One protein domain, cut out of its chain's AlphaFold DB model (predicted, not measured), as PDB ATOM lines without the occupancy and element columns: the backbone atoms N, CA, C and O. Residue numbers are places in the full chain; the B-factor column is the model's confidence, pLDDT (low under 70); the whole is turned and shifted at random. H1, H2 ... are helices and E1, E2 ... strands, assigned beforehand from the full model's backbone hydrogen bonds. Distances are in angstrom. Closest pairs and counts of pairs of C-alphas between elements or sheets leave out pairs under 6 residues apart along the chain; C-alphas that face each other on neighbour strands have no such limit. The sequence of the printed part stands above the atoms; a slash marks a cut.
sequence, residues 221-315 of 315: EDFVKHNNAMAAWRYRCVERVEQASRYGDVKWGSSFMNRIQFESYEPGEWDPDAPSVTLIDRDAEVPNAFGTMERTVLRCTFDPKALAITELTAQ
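AT A GLANCE: This is residues 221 to 315 of the 315 residues of an uncharacterized protein of Rhodobacterales bacterium (UniProt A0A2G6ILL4). A twisted three-stranded sheet forms a wall, with one longer helix, H2, packed on one face; the short helix H1 sits off at one end. A long loop, residues 245 to 276, leads from H2 to the sheet, swinging wide near Phe 256. The printed part has 95 residues, in the order H1, H2, E1, E2, E3, and its class is mixed, helices and strands. The sheet order is E1, E2, E3, all antiparallel. The whole is compact, with a radius of gyration of the C-alphas of 13.8 A, yet elongated, spanning 43 by 27 by 19 A.

IN THESE COORDINATES: H1 covers residues 221 to 226, beginning at C-alpha 221 (-22.447, -39.590, -47.098). H2, residues 230 to 244, is 20.8 A long. E1, residues 277 to 287, measures 26.0 A and bends by 76 degrees at residue 283. E2, residues 293 to 303, measures 29.6 A and bends by 51 degrees at residue 296. E3, residues 308 to 314, measures 18.0 A and ends at C-alpha 314 (-6.928, -49.700, -34.118).

HOW THE PARTS SIT: E1, E2 and E3 form a meander, each strand the antiparallel neighbour of the one before. E1 and E2 are a hairpin, with N 279 and O 300 within hydrogen-bond range at 2.8 A. E2 and E3 are a hairpin, with N 301 and O 311 at 2.8 A. H2 is on the sheet, in two layers, a helix on one face of a sheet; its closest C-alphas to E2 are Cys 237 and Cys 300, 6.0 A apart. Residues 264 to 265 pair antiparallel with residues 279 to 280 of E1. H1 is not on the sheet, and is close to but not clearly touching H2, at a steep tilt of 66 degrees; the closest C-alphas, of Val 224 and Met 230, are 6.8 A apart. In H1 and H2 every O i to N i+4 pair is within hydrogen-bond range.

THE WHOLE: The C-alphas farthest apart, of Pro 272 and Phe 290, are 43.1 A apart. The printed part has no cut. The link H2 to E1 is long. Confidence is under 70 at residues 254 to 259.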
ATOM      1  N   GLU A 221     -22.990 -40.678 -46.275       94.69
ATOM      2  CA  GLU A 221     -22.447 -39.590 -47.098       94.69
ATOM      3  C   GLU A 221     -23.335 -38.352 -47.034       94.69
ATOM      4  O   GLU A 221     -22.821 -37.242 -46.890       94.69
ATOM      5  N   ASP A 222     -24.649 -38.548 -47.146       91.94
ATOM      6  CA  ASP A 222     -25.638 -37.479 -47.086       91.94
ATOM      7  C   ASP A 222     -25.590 -36.773 -45.726       91.94
ATOM      8  O   ASP A 222     -25.455 -35.549 -45.647       91.94
ATOM      9  N   PHE A 223     -25.535 -37.563 -44.652       92.56
ATOM     10  CA  PHE A 223     -25.335 -37.059 -43.303       92.56
ATOM     11  C   PHE A 223     -24.025 -36.266 -43.156       92.56
ATOM     12  O   PHE A 223     -24.032 -35.126 -42.689       92.56
ATOM     13  N   VAL A 224     -22.887 -36.831 -43.573       93.06
ATOM     14  CA  VAL A 224     -21.568 -36.187 -43.431       93.06
ATOM     15  C   VAL A 224     -21.468 -34.908 -44.266       93.06
ATOM     16  O   VAL A 224     -20.827 -33.948 -43.837       93.06
ATOM     17  N   LYS A 225     -22.080 -34.883 -45.454       91.25
ATOM     18  CA  LYS A 225     -22.050 -33.737 -46.366       91.25
ATOM     19  C   LYS A 225     -22.803 -32.538 -45.796       91.25
ATOM     20  O   LYS A 225     -22.331 -31.412 -45.945       91.25
ATOM     21  N   HIS A 226     -23.949 -32.775 -45.169       88.19
ATOM     22  CA  HIS A 226     -24.805 -31.703 -44.674       88.19
ATOM     23  C   HIS A 226     -24.486 -31.327 -43.220       88.19
ATOM     24  O   HIS A 226     -24.681 -30.180 -42.826       88.19
ATOM     25  N   ASN A 227     -23.910 -32.223 -42.415       88.56
ATOM     26  CA  ASN A 227     -23.646 -31.928 -41.011       88.56
ATOM     27  C   ASN A 227     -22.351 -31.118 -40.784       88.56
ATOM     28  O   ASN A 227     -21.230 -31.616 -40.899       88.56
ATOM     29  N   ASN A 228     -22.491 -29.862 -40.356       87.94
ATOM     30  CA  ASN A 228     -21.358 -28.998 -40.009       87.94
ATOM     31  C   ASN A 228     -20.646 -29.391 -38.692       87.94
ATOM     32  O   ASN A 228     -19.518 -28.953 -38.448       87.94
ATOM     33  N   ALA A 229     -21.245 -30.248 -37.857       88.88
ATOM     34  CA  ALA A 229     -20.669 -30.709 -36.592       88.88
ATOM     35  C   ALA A 229     -19.534 -31.734 -36.768       88.88
ATOM     36  O   ALA A 229     -18.849 -32.061 -35.794       88.88
ATOM     37  N   MET A 230     -19.269 -32.195 -37.996       92.06
ATOM     38  CA  MET A 230     -18.210 -33.169 -38.288       92.06
ATOM     39  C   MET A 230     -16.832 -32.728 -37.781       92.06
ATOM     40  O   MET A 230     -16.048 -33.556 -37.320       92.06
ATOM     41  N   ALA A 231     -16.535 -31.424 -37.793       92.25
ATOM     42  CA  ALA A 231     -15.287 -30.900 -37.236       92.25
ATOM     43  C   ALA A 231     -15.157 -31.174 -35.724       92.25
ATOM     44  O   ALA A 231     -14.101 -31.605 -35.259       92.25
ATOM     45  N   ALA A 232     -16.238 -30.985 -34.962       92.31
ATOM     46  CA  ALA A 232     -16.252 -31.240 -33.523       92.31
ATOM     47  C   ALA A 232     -16.119 -32.737 -33.207       92.31
ATOM     48  O   ALA A 232     -15.478 -33.118 -32.228       92.31
ATOM     49  N   TRP A 233     -16.698 -33.598 -34.041       94.31
ATOM     50  CA  TRP A 233     -16.627 -35.047 -33.854       94.31
ATOM     51  C   TRP A 233     -15.235 -35.598 -34.135       94.31
ATOM     52  O   TRP A 233     -14.718 -36.386 -33.345       94.31
ATOM     53  N   ARG A 234     -14.584 -35.115 -35.200       95.25
ATOM     54  CA  ARG A 234     -13.178 -35.427 -35.492       95.25
ATOM     55  C   ARG A 234     -12.279 -35.067 -34.312       95.25
ATOM     56  O   ARG A 234     -11.469 -35.890 -33.897       95.25
ATOM     57  N   TYR A 235     -12.481 -33.888 -33.718       94.88
ATOM     58  CA  TYR A 235     -11.735 -33.466 -32.531       94.88
ATOM     59  C   TYR A 235     -11.941 -34.415 -31.340       94.88
ATOM     60  O   TYR A 235     -10.972 -34.833 -30.710       94.88
ATOM     61  N   ARG A 236     -13.184 -34.837 -31.070       96.00
ATOM     62  CA  ARG A 236     -13.471 -35.820 -30.009       96.00
ATOM     63  C   ARG A 236     -12.813 -37.173 -30.268       96.00
ATOM     64  O   ARG A 236     -12.341 -37.806 -29.329       96.00
ATOM     65  N   CYS A 237     -12.769 -37.625 -31.520       97.00
ATOM     66  CA  CYS A 237     -12.075 -38.859 -31.881       97.00
ATOM     67  C   CYS A 237     -10.563 -38.756 -31.647       97.00
ATOM     68  O   CYS A 237      -9.979 -39.693 -31.107       97.00
ATOM     69  N   VAL A 238      -9.946 -37.618 -31.985       96.31
ATOM     70  CA  VAL A 238      -8.533 -37.338 -31.676       96.31
ATOM     71  C   VAL A 238      -8.288 -37.403 -30.171       96.31
ATOM     72  O   VAL A 238      -7.457 -38.192 -29.727       96.31
ATOM     73  N   GLU A 239      -9.073 -36.669 -29.381       96.06
ATOM     74  CA  GLU A 239      -8.949 -36.656 -27.920       96.06
ATOM     75  C   GLU A 239      -9.107 -38.066 -27.329       96.06
ATOM     76  O   GLU A 239      -8.321 -38.498 -26.483       96.06
ATOM     77  N   ARG A 240     -10.095 -38.834 -27.807       97.31
ATOM     78  CA  ARG A 240     -10.337 -40.201 -27.335       97.31
ATOM     79  C   ARG A 240      -9.186 -41.145 -27.674       97.31
ATOM     80  O   ARG A 240      -8.860 -41.998 -26.850       97.31
ATOM     81  N   VAL A 241      -8.586 -41.007 -28.855       97.12
ATOM     82  CA  VAL A 241      -7.404 -41.775 -29.266       97.12
ATOM     83  C   VAL A 241      -6.205 -41.435 -28.392       97.12
ATOM     84  O   VAL A 241      -5.547 -42.343 -27.890       97.12
ATOM     85  N   GLU A 242      -5.944 -40.149 -28.166       96.06
ATOM     86  CA  GLU A 242      -4.830 -39.691 -27.333       96.06
ATOM     87  C   GLU A 242      -4.982 -40.179 -25.887       96.06
ATOM     88  O   GLU A 242      -4.035 -40.714 -25.317       96.06
ATOM     89  N   GLN A 243      -6.198 -40.132 -25.329       96.50
ATOM     90  CA  GLN A 243      -6.505 -40.704 -24.013       96.50
ATOM     91  C   GLN A 243      -6.377 -42.235 -23.965       96.50
ATOM     92  O   GLN A 243      -6.074 -42.800 -22.912       96.50
ATOM     93  N   ALA A 244      -6.665 -42.927 -25.070       96.69
ATOM     94  CA  ALA A 244      -6.570 -44.382 -25.153       96.69
ATOM     95  C   ALA A 244      -5.131 -44.875 -25.388       96.69
ATOM     96  O   ALA A 244      -4.833 -46.041 -25.100       96.69
ATOM     97  N   SER A 245      -4.238 -44.013 -25.885       96.25
ATOM     98  CA  SER A 245      -2.834 -44.339 -26.115       96.25
ATOM     99  C   SER A 245      -2.094 -44.533 -24.792       96.25
ATOM    100  O   SER A 245      -1.992 -43.635 -23.961       96.25
ATOM    101  N   ARG A 246      -1.561 -45.739 -24.577       96.38
ATOM    102  CA  ARG A 246      -0.895 -46.108 -23.314       96.38
ATOM    103  C   ARG A 246       0.598 -45.804 -23.282       96.38
ATOM    104  O   ARG A 246       1.168 -45.723 -22.200       96.38
ATOM    105  N   TYR A 247       1.236 -45.718 -24.447       96.12
ATOM    106  CA  TYR A 247       2.698 -45.768 -24.567       96.12
ATOM    107  C   TYR A 247       3.323 -44.463 -25.073       96.12
ATOM    108  O   TYR A 247       4.511 -44.435 -25.387       96.12
ATOM    109  N   GLY A 248       2.543 -43.380 -25.128       94.94
ATOM    110  CA  GLY A 248       3.005 -42.046 -25.508       94.94
ATOM    111  C   GLY A 248       2.054 -41.340 -26.468       94.94
ATOM    112  O   GLY A 248       0.961 -41.834 -26.758       94.94
ATOM    113  N   ASP A 249       2.499 -40.194 -26.972       96.62
ATOM    114  CA  ASP A 249       1.705 -39.348 -27.859       96.62
ATOM    115  C   ASP A 249       1.551 -39.978 -29.248       96.62
ATOM    116  O   ASP A 249       2.505 -40.501 -29.835       96.62
ATOM    117  N   VAL A 250       0.336 -39.901 -29.788       96.19
ATOM    118  CA  VAL A 250       0.037 -40.331 -31.156       96.19
ATOM    119  C   VAL A 250       0.575 -39.285 -32.125       96.19
ATOM    120  O   VAL A 250       0.329 -38.089 -31.970       96.19
ATOM    121  N   LYS A 251       1.312 -39.722 -33.148       95.12
ATOM    122  CA  LYS A 251       1.725 -38.833 -34.236       95.12
ATOM    123  C   LYS A 251       0.708 -38.921 -35.355       95.12
ATOM    124  O   LYS A 251       0.566 -39.943 -36.017       95.12
ATOM    125  N   TRP A 252       0.029 -37.816 -35.589       93.44
ATOM    126  CA  TRP A 252      -0.857 -37.658 -36.730       93.44
ATOM    127  C   TRP A 252      -0.025 -37.386 -37.993       93.44
ATOM    128  O   TRP A 252       0.981 -36.674 -37.928       93.44
ATOM    129  N   GLY A 253      -0.407 -37.977 -39.131       85.62
ATOM    130  CA  GLY A 253       0.367 -37.935 -40.376       85.62
ATOM    131  C   GLY A 253       0.855 -36.527 -40.750       85.62
ATOM    132  O   GLY A 253       0.067 -35.603 -40.959       85.62
ATOM    133  N   SER A 254       2.176 -36.358 -40.850       62.22
ATOM    134  CA  SER A 254       2.833 -35.064 -41.048       62.22
ATOM    135  C   SER A 254       2.768 -34.606 -42.509       62.22
ATOM    136  O   SER A 254       3.695 -34.826 -43.292       62.22
ATOM    137  N   SER A 255       1.686 -33.942 -42.905       56.41
ATOM    138  CA  SER A 255       1.730 -33.019 -44.045       56.41
ATOM    139  C   SER A 255       1.717 -31.592 -43.518       56.41
ATOM    140  O   SER A 255       0.852 -31.221 -42.734       56.41
ATOM    141  N   PHE A 256       2.700 -30.803 -43.956       51.75
ATOM    142  CA  PHE A 256       3.024 -29.449 -43.479       51.75
ATOM    143  C   PHE A 256       1.886 -28.411 -43.632       51.75
ATOM    144  O   PHE A 256       1.994 -27.295 -43.135       51.75
ATOM    145  N   MET A 257       0.771 -28.787 -44.258       53.62
ATOM    146  CA  MET A 257      -0.464 -28.011 -44.294       53.62
ATOM    147  C   MET A 257      -1.584 -28.838 -43.658       53.62
ATOM    148  O   MET A 257      -2.149 -29.693 -44.330       53.62
ATOM    149  N   ASN A 258      -1.835 -28.612 -42.360       56.56
ATOM    150  CA  ASN A 258      -3.016 -29.012 -41.574       56.56
ATOM    151  C   ASN A 258      -3.900 -30.100 -42.209       56.56
ATOM    152  O   ASN A 258      -5.016 -29.811 -42.648       56.56
ATOM    153  N   ARG A 259      -3.437 -31.357 -42.251       67.62
ATOM    154  CA  ARG A 259      -4.366 -32.452 -42.542       67.62
ATOM    155  C   ARG A 259      -5.348 -32.562 -41.386       67.62
ATOM    156  O   ARG A 259      -4.952 -32.683 -40.230       67.62
ATOM    157  N   ILE A 260      -6.624 -32.488 -41.733       82.75
ATOM    158  CA  ILE A 260      -7.732 -32.736 -40.825       82.75
ATOM    159  C   ILE A 260      -7.660 -34.221 -40.449       82.75
ATOM    160  O   ILE A 260      -7.761 -35.074 -41.329       82.75
ATOM    161  N   GLN A 261      -7.448 -34.537 -39.167       91.94
ATOM    162  CA  GLN A 261      -7.491 -35.922 -38.690       91.94
ATOM    163  C   GLN A 261      -8.863 -36.518 -38.999       91.94
ATOM    164  O   GLN A 261      -9.874 -35.806 -38.960       91.94
ATOM    165  N   PHE A 262      -8.904 -37.820 -39.287       94.00
ATOM    166  CA  PHE A 262     -10.145 -38.500 -39.664       94.00
ATOM    167  C   PHE A 262     -10.837 -37.858 -40.888       94.00
ATOM    168  O   PHE A 262     -12.034 -37.547 -40.883       94.00
ATOM    169  N   GLU A 263     -10.068 -37.616 -41.952       90.62
ATOM    170  CA  GLU A 263     -10.568 -37.009 -43.193       90.62
ATOM    171  C   GLU A 263     -11.604 -37.895 -43.900       90.62
ATOM    172  O   GLU A 263     -12.571 -37.389 -44.471       90.62
ATOM    173  N   SER A 264     -11.427 -39.217 -43.818       94.75
ATOM    174  CA  SER A 264     -12.309 -40.198 -44.452       94.75
ATOM    175  C   SER A 264     -13.333 -40.787 -43.483       94.75
ATOM    176  O   SER A 264     -13.154 -40.746 -42.269       94.75
ATOM    177  N   TYR A 265     -14.395 -41.366 -44.032       96.88
ATOM    178  CA  TYR A 265     -15.425 -42.092 -43.296       96.88
ATOM    179  C   TYR A 265     -15.783 -43.389 -44.031       96.88
ATOM    180  O   TYR A 265     -15.405 -43.576 -45.193       96.88
ATOM    181  N   GLU A 266     -16.450 -44.311 -43.342       97.00
ATOM    182  CA  GLU A 266     -16.973 -45.536 -43.944       97.00
ATOM    183  C   GLU A 266     -18.316 -45.238 -44.633       97.00
ATOM    184  O   GLU A 266     -19.244 -44.795 -43.955       97.00
ATOM    185  N   PRO A 267     -18.421 -45.425 -45.961       96.69
ATOM    186  CA  PRO A 267     -19.674 -45.241 -46.683       96.69
ATOM    187  C   PRO A 267     -20.696 -46.315 -46.291       96.69
ATOM    188  O   PRO A 267     -20.307 -47.452 -45.999       96.69
ATOM    189  N   GLY A 268     -21.991 -45.999 -46.327       93.44
ATOM    190  CA  GLY A 268     -23.025 -46.959 -45.935       93.44
ATOM    191  C   GLY A 268     -24.458 -46.432 -45.977       93.44
ATOM    192  O   GLY A 268     -24.696 -45.226 -46.046       93.44
ATOM    193  N   GLU A 269     -25.408 -47.370 -45.924       92.12
ATOM    194  CA  GLU A 269     -26.826 -47.062 -45.713       92.12
ATOM    195  C   GLU A 269     -27.020 -46.429 -44.331       92.12
ATOM    196  O   GLU A 269     -26.376 -46.832 -43.357       92.12
ATOM    197  N   TRP A 270     -27.889 -45.424 -44.252       93.75
ATOM    198  CA  TRP A 270     -28.216 -44.770 -42.994       93.75
ATOM    199  C   TRP A 270     -29.311 -45.538 -42.255       93.75
ATOM    200  O   TRP A 270     -30.374 -45.803 -42.814       93.75
ATOM    201  N   ASP A 271     -29.060 -45.875 -40.990       93.62
ATOM    202  CA  ASP A 271     -30.068 -46.444 -40.095       93.62
ATOM    203  C   ASP A 271     -30.553 -45.353 -39.124       93.62
ATOM    204  O   ASP A 271     -29.797 -44.953 -38.236       93.62
ATOM    205  N   PRO A 272     -31.790 -44.849 -39.254       89.56
ATOM    206  CA  PRO A 272     -32.294 -43.788 -38.389       89.56
ATOM    207  C   PRO A 272     -32.581 -44.252 -36.950       89.56
ATOM    208  O   PRO A 272     -32.616 -43.422 -36.033       89.56
ATOM    209  N   ASP A 273     -32.772 -45.556 -36.726       92.38
ATOM    210  CA  ASP A 273     -33.029 -46.116 -35.398       92.38
ATOM    211  C   ASP A 273     -31.727 -46.306 -34.607       92.38
ATOM    212  O   ASP A 273     -31.714 -46.157 -33.379       92.38
ATOM    213  N   ALA A 274     -30.628 -46.575 -35.314       93.25
ATOM    214  CA  ALA A 274     -29.290 -46.748 -34.759       93.25
ATOM    215  C   ALA A 274     -28.231 -45.995 -35.589       93.25
ATOM    216  O   ALA A 274     -27.336 -46.618 -36.173       93.25
ATOM    217  N   PRO A 275     -28.300 -44.653 -35.648       93.19
ATOM    218  CA  PRO A 275     -27.450 -43.905 -36.550       93.19
ATOM    219  C   PRO A 275     -26.003 -43.986 -36.076       93.19
ATOM    220  O   PRO A 275     -25.697 -43.811 -34.894       93.19
ATOM    221  N   SER A 276     -25.093 -44.268 -37.001       96.12
ATOM    222  CA  SER A 276     -23.672 -44.353 -36.692       96.12
ATOM    223  C   SER A 276     -22.825 -43.864 -37.855       96.12
ATOM    224  O   SER A 276     -23.151 -44.069 -39.023       96.12
ATOM    225  N   VAL A 277     -21.728 -43.187 -37.524       96.94
ATOM    226  CA  VAL A 277     -20.746 -42.710 -38.498       96.94
ATOM    227  C   VAL A 277     -19.371 -43.167 -38.059       96.94
ATOM    228  O   VAL A 277     -18.890 -42.774 -36.996       96.94
ATOM    229  N   THR A 278     -18.718 -43.967 -38.895       97.94
ATOM    230  CA  THR A 278     -17.346 -44.414 -38.651       97.94
ATOM    231  C   THR A 278     -16.370 -43.503 -39.370       97.94
ATOM    232  O   THR A 278     -16.245 -43.529 -40.592       97.94
ATOM    233  N   LEU A 279     -15.645 -42.710 -38.596       97.12
ATOM    234  CA  LEU A 279     -14.538 -41.885 -39.047       97.12
ATOM    235  C   LEU A 279     -13.254 -42.714 -39.148       97.12
ATOM    236  O   LEU A 279     -12.967 -43.521 -38.267       97.12
ATOM    237  N   ILE A 280     -12.459 -42.503 -40.199       97.31
ATOM    238  CA  ILE A 280     -11.254 -43.290 -40.488       97.31
ATOM    239  C   ILE A 280     -10.038 -42.378 -40.679       97.31
ATOM    240  O   ILE A 280     -10.026 -41.522 -41.570       97.31
ATOM    241  N   ASP A 281      -8.985 -42.648 -39.909       96.62
ATOM    242  CA  ASP A 281      -7.636 -42.125 -40.130       96.62
ATOM    243  C   ASP A 281      -6.690 -43.272 -40.516       96.62
ATOM    244  O   ASP A 281      -6.658 -44.317 -39.869       96.62
ATOM    245  N   ARG A 282      -5.951 -43.112 -41.617       95.56
ATOM    246  CA  ARG A 282      -5.090 -44.164 -42.198       95.56
ATOM    247  C   ARG A 282      -3.599 -43.899 -41.995       95.56
ATOM    248  O   ARG A 282      -2.764 -44.724 -42.383       95.56
ATOM    249  N   ASP A 283      -3.275 -42.732 -41.452       93.94
ATOM    250  CA  ASP A 283      -1.924 -42.185 -41.427       93.94
ATOM    251  C   ASP A 283      -1.457 -41.877 -39.998       93.94
ATOM    252  O   ASP A 283      -0.377 -41.315 -39.821       93.94
ATOM    253  N   ALA A 284      -2.237 -42.255 -38.984       95.19
ATOM    254  CA  ALA A 284      -1.835 -42.159 -37.592       95.19
ATOM    255  C   ALA A 284      -0.707 -43.149 -37.274       95.19
ATOM    256  O   ALA A 284      -0.737 -44.315 -37.671       95.19
ATOM    257  N   GLU A 285       0.282 -42.692 -36.516       96.19
ATOM    258  CA  GLU A 285       1.318 -43.527 -35.932       96.19
ATOM    259  C   GLU A 285       1.129 -43.558 -34.415       96.19
ATOM    260  O   GLU A 285       1.161 -42.520 -33.749       96.19
ATOM    261  N   VAL A 286       0.951 -44.752 -33.857       96.75
ATOM    262  CA  VAL A 286       0.717 -44.965 -32.424       96.75
ATOM    263  C   VAL A 286       1.950 -45.650 -31.826       96.75
ATOM    264  O   VAL A 286       2.451 -46.611 -32.416       96.75
ATOM    265  N   PRO A 287       2.483 -45.188 -30.681       97.50
ATOM    266  CA  PRO A 287       3.605 -45.859 -30.038       97.50
ATOM    267  C   PRO A 287       3.174 -47.209 -29.455       97.50
ATOM    268  O   PRO A 287       2.155 -47.319 -28.768       97.50
ATOM    269  N   ASN A 288       3.974 -48.246 -29.688       96.62
ATOM    270  CA  ASN A 288       3.806 -49.550 -29.054       96.62
ATOM    271  C   ASN A 288       4.545 -49.625 -27.698       96.62
ATOM    272  O   ASN A 288       5.216 -48.683 -27.277       96.62
ATOM    273  N   ALA A 289       4.474 -50.775 -27.019       96.94
ATOM    274  CA  ALA A 289       5.099 -50.980 -25.704       96.94
ATOM    275  C   ALA A 289       6.634 -50.812 -25.673       96.94
ATOM    276  O   ALA A 289       7.210 -50.685 -24.594       96.94
ATOM    277  N   PHE A 290       7.296 -50.813 -26.833       97.38
ATOM    278  CA  PHE A 290       8.740 -50.609 -26.975       97.38
ATOM    279  C   PHE A 290       9.099 -49.170 -27.382       97.38
ATOM    280  O   PHE A 290      10.272 -48.878 -27.606       97.38
ATOM    281  N   GLY A 291       8.110 -48.276 -27.492       95.00
ATOM    282  CA  GLY A 291       8.290 -46.898 -27.953       95.00
ATOM    283  C   GLY A 291       8.483 -46.766 -29.468       95.00
ATOM    284  O   GLY A 291       8.798 -45.678 -29.949       95.00
ATOM    285  N   THR A 292       8.304 -47.848 -30.232       97.50
ATOM    286  CA  THR A 292       8.326 -47.799 -31.698       97.50
ATOM    287  C   THR A 292       6.982 -47.289 -32.200       97.50
ATOM    288  O   THR A 292       5.936 -47.766 -31.761       97.50
ATOM    289  N   MET A 293       7.011 -46.338 -33.132       97.00
ATOM    290  CA  MET A 293       5.812 -45.819 -33.787       97.00
ATOM    291  C   MET A 293       5.322 -46.816 -34.842       97.00
ATOM    292  O   MET A 293       6.069 -47.162 -35.761       97.00
ATOM    293  N   GLU A 294       4.076 -47.266 -34.727       96.75
ATOM    294  CA  GLU A 294       3.435 -48.152 -35.695       96.75
ATOM    295  C   GLU A 294       2.314 -47.412 -36.418       96.75
ATOM    296  O   GLU A 294       1.384 -46.884 -35.799       96.75
ATOM    297  N   ARG A 295       2.393 -47.377 -37.751       96.38
ATOM    298  CA  ARG A 295       1.308 -46.843 -38.573       96.38
ATOM    299  C   ARG A 295       0.079 -47.728 -38.400       96.38
ATOM    300  O   ARG A 295       0.135 -48.916 -38.704       96.38
ATOM    301  N   THR A 296      -1.002 -47.121 -37.946       95.69
ATOM    302  CA  THR A 296      -2.221 -47.788 -37.499       95.69
ATOM    303  C   THR A 296      -3.415 -47.164 -38.209       95.69
ATOM    304  O   THR A 296      -3.503 -45.941 -38.326       95.69
ATOM    305  N   VAL A 297      -4.353 -47.988 -38.675       96.94
ATOM    306  CA  VAL A 297      -5.640 -47.493 -39.169       96.94
ATOM    307  C   VAL A 297      -6.578 -47.343 -37.980       96.94
ATOM    308  O   VAL A 297      -6.986 -48.328 -37.364       96.94
ATOM    309  N   LEU A 298      -6.927 -46.102 -37.661       97.62
ATOM    310  CA  LEU A 298      -7.851 -45.778 -36.585       97.62
ATOM    311  C   LEU A 298      -9.263 -45.651 -37.149       97.62
ATOM    312  O   LEU A 298      -9.488 -44.926 -38.119       97.62
ATOM    313  N   ARG A 299     -10.217 -46.333 -36.519       98.31
ATOM    314  CA  ARG A 299     -11.649 -46.198 -36.802       98.31
ATOM    315  C   ARG A 299     -12.363 -45.729 -35.545       98.31
ATOM    316  O   ARG A 299     -12.272 -46.390 -34.514       98.31
ATOM    317  N   CYS A 300     -13.059 -44.606 -35.635       98.06
ATOM    318  CA  CYS A 300     -13.808 -44.007 -34.540       98.06
ATOM    319  C   CYS A 300     -15.284 -43.921 -34.931       98.06
ATOM    320  O   CYS A 300     -15.645 -43.144 -35.813       98.06
ATOM    321  N   THR A 301     -16.123 -44.730 -34.294       97.81
ATOM    322  CA  THR A 301     -17.564 -44.776 -34.550       97.81
ATOM    323  C   THR A 301     -18.279 -43.836 -33.593       97.81
ATOM    324  O   THR A 301     -18.112 -43.917 -32.372       97.81
ATOM    325  N   PHE A 302     -19.074 -42.932 -34.151       96.56
ATOM    326  CA  PHE A 302     -19.829 -41.928 -33.419       96.56
ATOM    327  C   PHE A 302     -21.328 -42.159 -33.585       96.56
ATOM    328  O   PHE A 302     -21.792 -42.408 -34.697       96.56
ATOM    329  N   ASP A 303     -22.074 -42.035 -32.491       95.75
ATOM    330  CA  ASP A 303     -23.535 -41.998 -32.487       95.75
ATOM    331  C   ASP A 303     -23.999 -40.525 -32.430       95.75
ATOM    332  O   ASP A 303     -23.856 -39.881 -31.381       95.75
ATOM    333  N   PRO A 304     -24.541 -39.963 -33.533       92.38
ATOM    334  CA  PRO A 304     -25.063 -38.598 -33.572       92.38
ATOM    335  C   PRO A 304     -26.121 -38.302 -32.519       92.38
ATOM    336  O   PRO A 304     -26.196 -37.177 -32.031       92.38
ATOM    337  N   LYS A 305     -26.964 -39.285 -32.195       91.81
ATOM    338  CA  LYS A 305     -28.108 -39.117 -31.303       91.81
ATOM    339  C   LYS A 305     -27.649 -39.070 -29.851       91.81
ATOM    340  O   LYS A 305     -28.129 -38.240 -29.082       91.81
ATOM    341  N   ALA A 306     -26.691 -39.922 -29.490       95.06
ATOM    342  CA  ALA A 306     -26.068 -39.913 -28.167       95.06
ATOM    343  C   ALA A 306     -24.975 -38.837 -28.013       95.06
ATOM    344  O   ALA A 306     -24.538 -38.568 -26.893       95.06
ATOM    345  N   LEU A 307     -24.521 -38.237 -29.119       93.75
ATOM    346  CA  LEU A 307     -23.375 -37.325 -29.181       93.75
ATOM    347  C   LEU A 307     -22.110 -37.918 -28.531       93.75
ATOM    348  O   LEU A 307     -21.330 -37.216 -27.871       93.75
ATOM    349  N   ALA A 308     -21.910 -39.222 -28.719       96.12
ATOM    350  CA  ALA A 308     -20.874 -39.996 -28.051       96.12
ATOM    351  C   ALA A 308     -20.157 -40.951 -29.011       96.12
ATOM    352  O   ALA A 308     -20.729 -41.457 -29.974       96.12
ATOM    353  N   ILE A 309     -18.887 -41.220 -28.707       97.25
ATOM    354  CA  ILE A 309     -18.105 -42.258 -29.384       97.25
ATOM    355  C   ILE A 309     -18.542 -43.607 -28.816       97.25
ATOM    356  O   ILE A 309     -18.402 -43.842 -27.613       97.25
ATOM    357  N   THR A 310     -19.061 -44.482 -29.671       97.12
ATOM    358  CA  THR A 310     -19.534 -45.821 -29.293       97.12
ATOM    359  C   THR A 310     -18.438 -46.867 -29.424       97.12
ATOM    360  O   THR A 310     -18.362 -47.787 -28.611       97.12
ATOM    361  N   GLU A 311     -17.546 -46.701 -30.401       97.56
ATOM    362  CA  GLU A 311     -16.468 -47.642 -30.672       97.56
ATOM    363  C   GLU A 311     -15.202 -46.914 -31.140       97.56
ATOM    364  O   GLU A 311     -15.254 -45.942 -31.891       97.56
ATOM    365  N   LEU A 312     -14.046 -47.398 -30.688       97.75
ATOM    366  CA  LEU A 312     -12.742 -46.972 -31.177       97.75
ATOM    367  C   LEU A 312     -11.883 -48.216 -31.405       97.75
ATOM    368  O   LEU A 312     -11.603 -48.951 -30.458       97.75
ATOM    369  N   THR A 313     -11.448 -48.435 -32.646       97.88
ATOM    370  CA  THR A 313     -10.572 -49.556 -33.008       97.88
ATOM    371  C   THR A 313      -9.303 -49.085 -33.709       97.88
ATOM    372  O   THR A 313      -9.270 -48.047 -34.371       97.88
ATOM    373  N   ALA A 314      -8.247 -49.874 -33.532       96.69
ATOM    374  CA  ALA A 314      -6.928 -49.700 -34.118       96.69
ATOM    375  C   ALA A 314      -6.567 -51.000 -34.852       96.69
ATOM    376  O   ALA A 314      -6.668 -52.075 -34.253       96.69
ATOM    377  N   GLN A 315      -6.211 -50.909 -36.136       94.69
ATOM    378  CA  GLN A 315      -5.882 -52.046 -37.010       94.69
ATOM    379  C   GLN A 315      -4.524 -51.882 -37.684       94.69
ATOM    380  O   GLN A 315      -4.186 -50.733 -38.057       94.69
TER     381      GLN A 315